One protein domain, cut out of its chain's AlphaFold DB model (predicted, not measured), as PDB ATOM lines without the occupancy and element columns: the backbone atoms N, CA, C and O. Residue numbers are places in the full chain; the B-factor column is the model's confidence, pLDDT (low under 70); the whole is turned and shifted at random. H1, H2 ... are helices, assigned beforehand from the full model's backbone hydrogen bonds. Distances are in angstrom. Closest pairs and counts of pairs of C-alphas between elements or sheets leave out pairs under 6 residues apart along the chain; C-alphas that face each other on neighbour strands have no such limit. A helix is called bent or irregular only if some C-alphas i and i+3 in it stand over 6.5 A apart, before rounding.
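AT A GLANCE: This is residues 9 to 95 of the 810 residues of a protein of Sclerotinia borealis (strain F-4128) (UniProt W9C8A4). Look first for a long helix with a bend, H2, whose arms H2a and H2b run along the length of a loose, elongated domain; from the far end of H2b, after a long loop, H3 folds back as the second leg of a helical hairpin. At the other end H1 meets H2a at a corner, and the short H4 packs on the second half of H1. The printed part has 87 residues with four named helices, in the order H1, H2, H3, H4, and no named strand: its class is all helix. It is loose, with a radius of gyration of the C-alphas of 15.1 A, and spans 46 by 24 by 20 A.

HOW THE PARTS SIT: Begin with H1, residues 9 to 25, which has a kink of 26 degrees near residue 17; it is neither bent nor irregular, but only just, with C-alphas 17 and 20 6.5 A apart. After a tight link comes H2, residues 28 to 56, by its hydrogen bonds one helix but bent, with C-alphas 37 and 40 6.8 A apart. Its arms H2a, residues 28 to 37, and H2b, residues 40 to 56, stand at a shallow tilt of 33 degrees, only just short of steep. H2b is itself irregular: C-alphas 43 and 46 are 6.6 A apart. With residues 22 to 23 alone, H1 only just touches H2a, with 3 pairs of C-alphas within 8 A, and only at the corner; the closest are those of Leu 22 and Ile 31, 7.3 A. H3, residues 71 to 86, forms a hairpin with H2b, at a steep tilt of 43 degrees, opposite ways. H3 touches H2b with residues 75 to 79 alone; the closest C-alphas are those of Leu 46 and Arg 78, 7.3 A. H4, residues 89 to 95, touches H1 at its residues 18 to 25 alone, at a steep tilt of 50 degrees; the closest C-alphas are those of Leu 18 and Phe 95, 6.4 A. H3 and H4 are close but not clearly touching, while H1 and H3 are apart. Each O i to N i+4 pair is within hydrogen-bond range in H2a and H3, against 11 of 13 in H1, 11 of 13 in H2b and 1 of 3 in H4, where 3 of 4 O i to N i+3 pairs are.

IN THESE COORDINATES: Find C-alpha 9 at (87.226, 126.230, 88.446); from there H1 runs 24.7 A to His 25. H2a covers 14.3 A from Leu 28 to Gln 37, and H2b 21.5 A from Pro 40 to C-alpha 56 at (73.678, 127.191, 61.765). H3 runs 22.7 A from Leu 71 to Tyr 86. H4 starts at Ala 89 and reaches C-alpha 95 at (100.642, 119.050, 81.146), 9.8 A on.

THE WHOLE: The two C-alphas farthest apart are those of Ile 24 and Glu 60, 46.5 A. The printed part has no cut. The link from H2 to H3, residues 57 to 70, is long; the link from H3 to H4 is tight. The mean pLDDT of the printed part is 92.2, and no printed residue is under 70.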
ATOM      1  N   LEU A   9      86.355 126.106  87.273       93.75
ATOM      2  CA  LEU A   9      87.226 126.230  88.446       93.75
ATOM      3  C   LEU A   9      88.342 125.174  88.451       93.75
ATOM      4  O   LEU A   9      89.480 125.498  88.776       93.75
ATOM      5  N   ASP A  10      88.044 123.927  88.066       94.25
ATOM      6  CA  ASP A  10      89.086 122.902  87.920       94.25
ATOM      7  C   ASP A  10      90.076 123.305  86.812       94.25
ATOM      8  O   ASP A  10      91.279 123.187  87.011       94.25
ATOM      9  N   ILE A  11      89.601 123.852  85.684       91.81
ATOM     10  CA  ILE A  11      90.468 124.352  84.599       91.81
ATOM     11  C   ILE A  11      91.368 125.497  85.093       91.81
ATOM     12  O   ILE A  11      92.572 125.470  84.848       91.81
ATOM     13  N   ALA A  12      90.825 126.471  85.830       93.31
ATOM     14  CA  ALA A  12      91.614 127.575  86.381       93.31
ATOM     15  C   ALA A  12      92.702 127.092  87.362       93.31
ATOM     16  O   ALA A  12      93.843 127.548  87.294       93.31
ATOM     17  N   VAL A  13      92.383 126.131  88.238       95.69
ATOM     18  CA  VAL A  13      93.357 125.562  89.187       95.69
ATOM     19  C   VAL A  13      94.366 124.636  88.494       95.69
ATOM     20  O   VAL A  13      95.533 124.606  88.881       95.69
ATOM     21  N   PHE A  14      93.971 123.935  87.431       94.50
ATOM     22  CA  PHE A  14      94.908 123.201  86.581       94.50
ATOM     23  C   PHE A  14      95.932 124.149  85.941       94.50
ATOM     24  O   PHE A  14      97.134 123.910  86.030       94.50
ATOM     25  N   LEU A  15      95.471 125.265  85.363       93.19
ATOM     26  CA  LEU A  15      96.341 126.289  84.778       93.19
ATOM     27  C   LEU A  15      97.266 126.940  85.820       93.19
ATOM     28  O   LEU A  15      98.424 127.211  85.506       93.19
ATOM     29  N   PHE A  16      96.801 127.124  87.061       95.31
ATOM     30  CA  PHE A  16      97.629 127.607  88.173       95.31
ATOM     31  C   PHE A  16      98.799 126.663  88.503       95.31
ATOM     32  O   PHE A  16      99.902 127.138  88.764       95.31
ATOM     33  N   PHE A  17      98.601 125.340  88.452       95.62
ATOM     34  CA  PHE A  17      99.701 124.380  88.617       95.62
ATOM     35  C   PHE A  17     100.560 124.229  87.352       95.62
ATOM     36  O   PHE A  17     101.768 124.026  87.460       95.62
ATOM     37  N   LEU A  18      99.969 124.359  86.160       94.12
ATOM     38  CA  LEU A  18     100.673 124.239  84.882       94.12
ATOM     39  C   LEU A  18     101.635 125.406  84.618       94.12
ATOM     40  O   LEU A  18     102.782 125.176  84.235       94.12
ATOM     41  N   ALA A  19     101.184 126.652  84.788       92.75
ATOM     42  CA  ALA A  19     101.924 127.825  84.320       92.75
ATOM     43  C   ALA A  19     103.337 127.966  84.933       92.75
ATOM     44  O   ALA A  19     104.273 128.193  84.163       92.75
ATOM     45  N   PRO A  20     103.562 127.752  86.248       93.81
ATOM     46  CA  PRO A  20     104.912 127.757  86.817       93.81
ATOM     47  C   PRO A  20     105.801 126.648  86.239       93.81
ATOM     48  O   PRO A  20     106.966 126.894  85.943       93.81
ATOM     49  N   GLN A  21     105.253 125.445  86.030       94.62
ATOM     50  CA  GLN A  21     106.004 124.308  85.483       94.62
ATOM     51  C   GLN A  21     106.412 124.555  84.025       94.62
ATOM     52  O   GLN A  21     107.549 124.275  83.652       94.62
ATOM     53  N   LEU A  22     105.531 125.155  83.215       92.75
ATOM     54  CA  LEU A  22     105.890 125.602  81.868       92.75
ATOM     55  C   LEU A  22     107.011 126.647  81.905       92.75
ATOM     56  O   LEU A  22     107.994 126.503  81.183       92.75
ATOM     57  N   ILE A  23     106.901 127.678  82.753       92.12
ATOM     58  CA  ILE A  23     107.915 128.744  82.850       92.12
ATOM     59  C   ILE A  23     109.289 128.173  83.231       92.12
ATOM     60  O   ILE A  23     110.286 128.587  82.645       92.12
ATOM     61  N   ILE A  24     109.335 127.199  84.146       92.56
ATOM     62  CA  ILE A  24     110.570 126.537  84.595       92.56
ATOM     63  C   ILE A  24     111.184 125.644  83.502       92.56
ATOM     64  O   ILE A  24     112.399 125.667  83.323       92.56
ATOM     65  N   HIS A  25     110.377 124.862  82.777       91.19
ATOM     66  CA  HIS A  25     110.882 123.818  81.869       91.19
ATOM     67  C   HIS A  25     110.919 124.197  80.376       91.19
ATOM     68  O   HIS A  25     111.594 123.523  79.602       91.19
ATOM     69  N   VAL A  26     110.205 125.247  79.958       90.75
ATOM     70  CA  VAL A  26     110.099 125.700  78.550       90.75
ATOM     71  C   VAL A  26     110.586 127.146  78.373       90.75
ATOM     72  O   VAL A  26     111.067 127.528  77.307       90.75
ATOM     73  N   GLY A  27     110.484 127.963  79.426       91.06
ATOM     74  CA  GLY A  27     110.870 129.372  79.407       91.06
ATOM     75  C   GLY A  27     109.802 130.302  78.815       91.06
ATOM     76  O   GLY A  27     109.063 129.964  77.889       91.06
ATOM     77  N   LEU A  28     109.738 131.525  79.355       90.94
ATOM     78  CA  LEU A  28     108.671 132.498  79.084       90.94
ATOM     79  C   LEU A  28     108.462 132.795  77.587       90.94
ATOM     80  O   LEU A  28     107.324 132.889  77.136       90.94
ATOM     81  N   PHE A  29     109.544 132.919  76.812       90.44
ATOM     82  CA  PHE A  29     109.481 133.305  75.397       90.44
ATOM     83  C   PHE A  29     108.797 132.248  74.515       90.44
ATOM     84  O   PHE A  29     107.936 132.586  73.702       90.44
ATOM     85  N   GLN A  30     109.125 130.965  74.701       87.94
ATOM     86  CA  GLN A  30     108.506 129.876  73.937       87.94
ATOM     87  C   GLN A  30     107.012 129.745  74.267       87.94
ATOM     88  O   GLN A  30     106.194 129.570  73.364       87.94
ATOM     89  N   ILE A  31     106.645 129.916  75.543       90.00
ATOM     90  CA  ILE A  31     105.247 129.925  76.001       90.00
ATOM     91  C   ILE A  31     104.491 131.110  75.395       90.00
ATOM     92  O   ILE A  31     103.391 130.925  74.884       90.00
ATOM     93  N   ALA A  32     105.076 132.312  75.413       89.88
ATOM     94  CA  ALA A  32     104.465 133.511  74.846       89.88
ATOM     95  C   ALA A  32     104.225 133.368  73.335       89.88
ATOM     96  O   ALA A  32     103.138 133.690  72.859       89.88
ATOM     97  N   ASN A  33     105.189 132.813  72.592       90.94
ATOM     98  CA  ASN A  33     105.027 132.492  71.175       90.94
ATOM     99  C   ASN A  33     103.920 131.441  70.947       90.94
ATOM    100  O   ASN A  33     103.012 131.673  70.152       90.94
ATOM    101  N   CYS A  34     103.932 130.325  71.686       90.31
ATOM    102  CA  CYS A  34     102.902 129.282  71.585       90.31
ATOM    103  C   CYS A  34     101.494 129.818  71.916       90.31
ATOM    104  O   CYS A  34     100.523 129.494  71.233       90.31
ATOM    105  N   ALA A  35     101.375 130.671  72.936       88.69
ATOM    106  CA  ALA A  35     100.121 131.317  73.307       88.69
ATOM    107  C   ALA A  35      99.652 132.298  72.222       88.69
ATOM    108  O   ALA A  35      98.484 132.268  71.841       88.69
ATOM    109  N   LEU A  36     100.554 133.120  71.673       92.88
ATOM    110  CA  LEU A  36     100.249 134.072  70.603       92.88
ATOM    111  C   LEU A  36      99.806 133.367  69.309       92.88
ATOM    112  O   LEU A  36      98.871 133.831  68.661       92.88
ATOM    113  N   GLN A  37     100.393 132.213  68.981       92.81
ATOM    114  CA  GLN A  37      99.938 131.351  67.880       92.81
ATOM    115  C   GLN A  37      98.547 130.739  68.144       92.81
ATOM    116  O   GLN A  37      97.770 130.548  67.203       92.81
ATOM    117  N   ALA A  38      98.190 130.501  69.411       93.38
ATOM    118  CA  ALA A  38      96.872 130.016  69.817       93.38
ATOM    119  C   ALA A  38      95.784 131.109  69.872       93.38
ATOM    120  O   ALA A  38      94.605 130.789  69.699       93.38
ATOM    121  N   LEU A  39      96.125 132.393  70.065       93.31
ATOM    122  CA  LEU A  39      95.136 133.482  70.181       93.31
ATOM    123  C   LEU A  39      94.156 133.567  68.985       93.31
ATOM    124  O   LEU A  39      92.949 133.629  69.236       93.31
ATOM    125  N   PRO A  40      94.580 133.492  67.702       95.31
ATOM    126  CA  PRO A  40      93.652 133.476  66.566       95.31
ATOM    127  C   PRO A  40      92.724 132.253  66.546       95.31
ATOM    128  O   PRO A  40      91.609 132.329  66.024       95.31
ATOM    129  N   PHE A  41      93.152 131.119  67.113       95.50
ATOM    130  CA  PHE A  41      92.260 129.982  67.303       95.50
ATOM    131  C   PHE A  41      91.246 130.272  68.414       95.50
ATOM    132  O   PHE A  41      90.046 130.239  68.152       95.50
ATOM    133  N   LEU A  42      91.715 130.610  69.617       93.50
ATOM    134  CA  LEU A  42      90.884 130.763  70.815       93.50
ATOM    135  C   LEU A  42      89.862 131.907  70.710       93.50
ATOM    136  O   LEU A  42      88.731 131.748  71.159       93.50
ATOM    137  N   ILE A  43      90.241 133.040  70.110       94.50
ATOM    138  CA  ILE A  43      89.394 134.242  70.024       94.50
ATOM    139  C   ILE A  43      88.480 134.210  68.790       94.50
ATOM    140  O   ILE A  43      87.349 134.687  68.860       94.50
ATOM    141  N   ILE A  44      88.939 133.653  67.660       94.38
ATOM    142  CA  ILE A  44      88.233 133.762  66.371       94.38
ATOM    143  C   ILE A  44      87.739 132.396  65.877       94.38
ATOM    144  O   ILE A  44      86.530 132.185  65.757       94.38
ATOM    145  N   LYS A  45      88.638 131.441  65.588       94.50
ATOM    146  CA  LYS A  45      88.240 130.166  64.949       94.50
ATOM    147  C   LYS A  45      87.357 129.296  65.852       94.50
ATOM    148  O   LYS A  45      86.429 128.655  65.355       94.50
ATOM    149  N   LEU A  46      87.622 129.265  67.156       94.88
ATOM    150  CA  LEU A  46      86.881 128.461  68.126       94.88
ATOM    151  C   LEU A  46      85.429 128.966  68.276       94.88
ATOM    152  O   LEU A  46      84.537 128.181  67.947       94.88
ATOM    153  N   PRO A  47      85.146 130.241  68.630       95.44
ATOM    154  CA  PRO A  47      83.772 130.747  68.683       95.44
ATOM    155  C   PRO A  47      83.030 130.640  67.348       95.44
ATOM    156  O   PRO A  47      81.894 130.169  67.323       95.44
ATOM    157  N   LEU A  48      83.664 131.010  66.226       94.56
ATOM    158  CA  LEU A  48      83.002 130.972  64.917       94.56
ATOM    159  C   LEU A  48      82.676 129.544  64.462       94.56
ATOM    160  O   LEU A  48      81.571 129.309  63.976       94.56
ATOM    161  N   SER A  49      83.589 128.579  64.629       92.62
ATOM    162  CA  SER A  49      83.311 127.180  64.263       92.62
ATOM    163  C   SER A  49      82.265 126.540  65.175       92.62
ATOM    164  O   SER A  49      81.386 125.837  64.682       92.62
ATOM    165  N   PHE A  50      82.312 126.833  66.478       94.25
ATOM    166  CA  PHE A  50      81.338 126.354  67.451       94.25
ATOM    167  C   PHE A  50      79.932 126.884  67.142       94.25
ATOM    168  O   PHE A  50      79.001 126.095  67.023       94.25
ATOM    169  N   ILE A  51      79.775 128.194  66.914       94.31
ATOM    170  CA  ILE A  51      78.484 128.797  66.544       94.31
ATOM    171  C   ILE A  51      78.006 128.272  65.179       94.31
ATOM    172  O   ILE A  51      76.841 127.893  65.043       94.31
ATOM    173  N   LYS A  52      78.893 128.183  64.176       93.31
ATOM    174  CA  LYS A  52      78.556 127.643  62.847       93.31
ATOM    175  C   LYS A  52      78.008 126.218  62.931       93.31
ATOM    176  O   LYS A  52      76.995 125.923  62.300       93.31
ATOM    177  N   GLU A  53      78.651 125.340  63.697       92.50
ATOM    178  CA  GLU A  53      78.232 123.941  63.805       92.50
ATOM    179  C   GLU A  53      77.016 123.772  64.731       92.50
ATOM    180  O   GLU A  53      76.060 123.097  64.361       92.50
ATOM    181  N   ARG A  54      76.989 124.432  65.898       91.75
ATOM    182  CA  ARG A  54      75.902 124.287  66.883       91.75
ATOM    183  C   ARG A  54      74.600 124.991  66.519       91.75
ATOM    184  O   ARG A  54      73.547 124.485  66.896       91.75
ATOM    185  N   VAL A  55      74.664 126.144  65.850       90.56
ATOM    186  CA  VAL A  55      73.494 127.009  65.601       90.56
ATOM    187  C   VAL A  55      73.051 126.966  64.141       90.56
ATOM    188  O   VAL A  55      71.861 126.844  63.872       90.56
ATOM    189  N   PHE A  56      73.993 127.043  63.195       92.69
ATOM    190  CA  PHE A  56      73.678 127.191  61.765       92.69
ATOM    191  C   PHE A  56      73.748 125.889  60.952       92.69
ATOM    192  O   PHE A  56      73.299 125.861  59.807       92.69
ATOM    193  N   THR A  57      74.295 124.805  61.509       92.69
ATOM    194  CA  THR A  57      74.402 123.512  60.817       92.69
ATOM    195  C   THR A  57      73.323 122.558  61.321       92.69
ATOM    196  O   THR A  57      73.271 122.244  62.509       92.69
ATOM    197  N   HIS A  58      72.462 122.076  60.415       92.00
ATOM    198  CA  HIS A  58      71.450 121.059  60.726       92.00
ATOM    199  C   HIS A  58      72.088 119.818  61.365       92.00
ATOM    200  O   HIS A  58      73.166 119.398  60.948       92.00
ATOM    201  N   ARG A  59      71.400 119.204  62.337       88.38
ATOM    202  CA  ARG A  59      71.943 118.124  63.181       88.38
ATOM    203  C   ARG A  59      72.570 116.968  62.396       88.38
ATOM    204  O   ARG A  59      73.645 116.515  62.758       88.38
ATOM    205  N   GLU A  60      71.946 116.550  61.299       89.12
ATOM    206  CA  GLU A  60      72.434 115.485  60.401       89.12
ATOM    207  C   GLU A  60      73.795 115.794  59.751       89.12
ATOM    208  O   GLU A  60      74.506 114.881  59.343       89.12
ATOM    209  N   LYS A  61      74.164 117.079  59.660       89.38
ATOM    210  CA  LYS A  61      75.426 117.580  59.092       89.38
ATOM    211  C   LYS A  61      76.439 118.014  60.163       89.38
ATOM    212  O   LYS A  61      77.532 118.452  59.813       89.38
ATOM    213  N   GLN A  62      76.091 117.924  61.449       91.19
ATOM    214  CA  GLN A  62      77.037 118.092  62.559       91.19
ATOM    215  C   GLN A  62      77.886 116.824  62.704       91.19
ATOM    216  O   GLN A  62      77.406 115.722  62.423       91.19
ATOM    217  N   SER A  63      79.120 116.956  63.189       91.69
ATOM    218  CA  SER A  63      79.970 115.793  63.479       91.69
ATOM    219  C   SER A  63      79.289 114.832  64.483       91.69
ATOM    220  O   SER A  63      78.656 115.300  65.438       91.69
ATOM    221  N   PRO A  64      79.363 113.493  64.309       92.19
ATOM    222  CA  PRO A  64      78.661 112.532  65.174       92.19
ATOM    223  C   PRO A  64      78.982 112.630  66.673       92.19
ATOM    224  O   PRO A  64      78.141 112.261  67.502       92.19
ATOM    225  N   PHE A  65      80.153 113.170  67.037       91.19
ATOM    226  CA  PHE A  65      80.453 113.568  68.414       91.19
ATOM    227  C   PHE A  65      79.604 114.771  68.863       91.19
ATOM    228  O   PHE A  65      78.899 114.687  69.869       91.19
ATOM    229  N   VAL A  66      79.588 115.873  68.102       91.75
ATOM    230  CA  VAL A  66      78.811 117.098  68.403       91.75
ATOM    231  C   VAL A  66      77.307 116.823  68.522       91.75
ATOM    232  O   VAL A  66      76.646 117.408  69.383       91.75
ATOM    233  N   GLN A  67      76.770 115.878  67.742       91.31
ATOM    234  CA  GLN A  67      75.366 115.447  67.824       91.31
ATOM    235  C   GLN A  67      74.959 114.840  69.186       91.31
ATOM    236  O   GLN A  67      73.755 114.737  69.465       91.31
ATOM    237  N   GLN A  68      75.932 114.420  70.006       89.38
ATOM    238  CA  GLN A  68      75.749 113.762  71.308       89.38
ATOM    239  C   GLN A  68      76.373 114.544  72.479       89.38
ATOM    240  O   GLN A  68      75.834 114.523  73.585       89.38
ATOM    241  N   ALA A  69      77.494 115.228  72.245       90.69
ATOM    242  CA  ALA A  69      78.257 115.964  73.246       90.69
ATOM    243  C   ALA A  69      77.514 117.207  73.756       90.69
ATOM    244  O   ALA A  69      76.877 117.934  72.986       90.69
ATOM    245  N   SER A  70      77.668 117.520  75.044       92.00
ATOM    246  CA  SER A  70      77.265 118.819  75.592       92.00
ATOM    247  C   SER A  70      78.125 119.967  75.048       92.00
ATOM    248  O   SER A  70      79.206 119.760  74.495       92.00
ATOM    249  N   LEU A  71      77.661 121.205  75.247       92.44
ATOM    250  CA  LEU A  71      78.391 122.414  74.848       92.44
ATOM    251  C   LEU A  71      79.801 122.481  75.467       92.44
ATOM    252  O   LEU A  71      80.740 122.915  74.811       92.44
ATOM    253  N   PHE A  72      79.955 122.015  76.712       90.81
ATOM    254  CA  PHE A  72      81.242 121.979  77.410       90.81
ATOM    255  C   PHE A  72      82.187 120.916  76.834       90.81
ATOM    256  O   PHE A  72      83.342 121.224  76.556       90.81
ATOM    257  N   GLU A  73      81.697 119.690  76.617       91.62
ATOM    258  CA  GLU A  73      82.487 118.601  76.015       91.62
ATOM    259  C   GLU A  73      83.033 119.005  74.639       91.62
ATOM    260  O   GLU A  73      84.209 118.809  74.358       91.62
ATOM    261  N   ASP A  74      82.206 119.642  73.815       93.25
ATOM    262  CA  ASP A  74      82.564 120.126  72.478       93.25
ATOM    263  C   ASP A  74      83.596 121.270  72.499       93.25
ATOM    264  O   ASP A  74      84.608 121.192  71.802       93.25
ATOM    265  N   ILE A  75      83.420 122.289  73.352       93.06
ATOM    266  CA  ILE A  75      84.427 123.356  73.518       93.06
ATOM    267  C   ILE A  75      85.769 122.772  73.978       93.06
ATOM    268  O   ILE A  75      86.810 123.118  73.417       93.06
ATOM    269  N   VAL A  76      85.763 121.867  74.964       92.00
ATOM    270  CA  VAL A  76      87.000 121.252  75.464       92.00
ATOM    271  C   VAL A  76      87.661 120.393  74.386       92.00
ATOM    272  O   VAL A  76      88.857 120.550  74.162       92.00
ATOM    273  N   ILE A  77      86.920 119.548  73.664       92.56
ATOM    274  CA  ILE A  77      87.498 118.688  72.619       92.56
ATOM    275  C   ILE A  77      88.015 119.489  71.414       92.56
ATOM    276  O   ILE A  77      89.061 119.131  70.874       92.56
ATOM    277  N   ARG A  78      87.407 120.630  71.048       94.12
ATOM    278  CA  ARG A  78      88.007 121.559  70.065       94.12
ATOM    279  C   ARG A  78      89.351 122.114  70.544       94.12
ATOM    280  O   ARG A  78      90.294 122.173  69.756       94.12
ATOM    281  N   CYS A  79      89.462 122.490  71.819       93.44
ATOM    282  CA  CYS A  79      90.727 122.940  72.406       93.44
ATOM    283  C   CYS A  79      91.771 121.815  72.483       93.44
ATOM    284  O   CYS A  79      92.938 122.062  72.186       93.44
ATOM    285  N   VAL A  80      91.368 120.583  72.817       92.75
ATOM    286  CA  VAL A  80      92.267 119.414  72.830       92.75
ATOM    287  C   VAL A  80      92.743 119.076  71.413       92.75
ATOM    288  O   VAL A  80      93.941 118.891  71.234       92.75
ATOM    289  N   ARG A  81      91.875 119.105  70.390       94.12
ATOM    290  CA  ARG A  81      92.284 118.930  68.981       94.12
ATOM    291  C   ARG A  81      93.321 119.969  68.562       94.12
ATOM    292  O   ARG A  81      94.319 119.629  67.939       94.12
ATOM    293  N   TYR A  82      93.106 121.238  68.917       94.19
ATOM    294  CA  TYR A  82      94.093 122.280  68.636       94.19
ATOM    295  C   TYR A  82      95.420 122.020  69.369       94.19
ATOM    296  O   TYR A  82      96.482 122.170  68.771       94.19
ATOM    297  N   ALA A  83      95.379 121.570  70.627       92.12
ATOM    298  CA  ALA A  83      96.584 121.208  71.367       92.12
ATOM    299  C   ALA A  83      97.353 120.049  70.706       92.12
ATOM    300  O   ALA A  83      98.545 120.182  70.458       92.12
ATOM    301  N   PHE A  84      96.675 118.952  70.357       91.06
ATOM    302  CA  PHE A  84      97.296 117.770  69.744       91.06
ATOM    303  C   PHE A  84      97.822 118.010  68.319       91.06
ATOM    304  O   PHE A  84      98.751 117.323  67.901       91.06
ATOM    305  N   ALA A  85      97.271 118.985  67.587       92.44
ATOM    306  CA  ALA A  85      97.744 119.359  66.255       92.44
ATOM    307  C   ALA A  85      98.864 120.423  66.263       92.44
ATOM    308  O   ALA A  85      99.751 120.365  65.414       92.44
ATOM    309  N   TYR A  86      98.845 121.390  67.193       92.44
ATOM    310  CA  TYR A  86      99.695 122.595  67.113       92.44
ATOM    311  C   TYR A  86     100.578 122.884  68.338       92.44
ATOM    312  O   TYR A  86     101.449 123.746  68.238       92.44
ATOM    313  N   ILE A  87     100.391 122.221  69.488       90.69
ATOM    314  CA  ILE A  87     101.243 122.439  70.672       90.69
ATOM    315  C   ILE A  87     102.372 121.390  70.698       90.69
ATOM    316  O   ILE A  87     102.082 120.195  70.755       90.69
ATOM    317  N   PRO A  88     103.655 121.806  70.705       89.69
ATOM    318  CA  PRO A  88     104.799 120.898  70.758       89.69
ATOM    319  C   PRO A  88     104.765 119.881  71.909       89.69
ATOM    320  O   PRO A  88     104.398 120.199  73.044       89.69
ATOM    321  N   ALA A  89     105.225 118.657  71.634       88.38
ATOM    322  CA  ALA A  89     105.173 117.537  72.575       88.38
ATOM    323  C   ALA A  89     105.910 117.791  73.903       88.38
ATOM    324  O   ALA A  89     105.461 117.313  74.940       88.38
ATOM    325  N   ASN A  90     106.985 118.588  73.915       87.94
ATOM    326  CA  ASN A  90     107.685 118.976  75.146       87.94
ATOM    327  C   ASN A  90     106.815 119.853  76.071       87.94
ATOM    328  O   ASN A  90     106.848 119.677  77.288       87.94
ATOM    329  N   ILE A  91     105.986 120.741  75.507       89.25
ATOM    330  CA  ILE A  91     104.975 121.512  76.250       89.25
ATOM    331  C   ILE A  91     103.859 120.572  76.727       89.25
ATOM    332  O   ILE A  91     103.473 120.606  77.899       89.25
ATOM    333  N   GLY A  92     103.385 119.682  75.845       87.50
ATOM    334  CA  GLY A  92     102.381 118.665  76.172       87.50
ATOM    335  C   GLY A  92     102.803 117.768  77.340       87.50
ATOM    336  O   GLY A  92     102.058 117.602  78.299       87.50
ATOM    337  N   ARG A  93     104.033 117.255  77.343       91.25
ATOM    338  CA  ARG A  93     104.571 116.368  78.387       91.25
ATOM    339  C   ARG A  93     104.533 116.982  79.794       91.25
ATOM    340  O   ARG A  93     104.320 116.259  80.766       91.25
ATOM    341  N   ILE A  94     104.639 118.308  79.920       93.06
ATOM    342  CA  ILE A  94     104.522 119.015  81.208       93.06
ATOM    343  C   ILE A  94     103.069 119.034  81.714       93.06
ATOM    344  O   ILE A  94     102.850 118.855  82.913       93.06
ATOM    345  N   PHE A  95     102.077 119.155  80.820       90.44
ATOM    346  CA  PHE A  95     100.642 119.050  81.146       90.44
ATOM    347  C   PHE A  95     100.313 117.720  81.839       90.44
ATOM    348  O   PHE A  95      99.576 117.692  82.824       90.44
TER     349      PHE A  95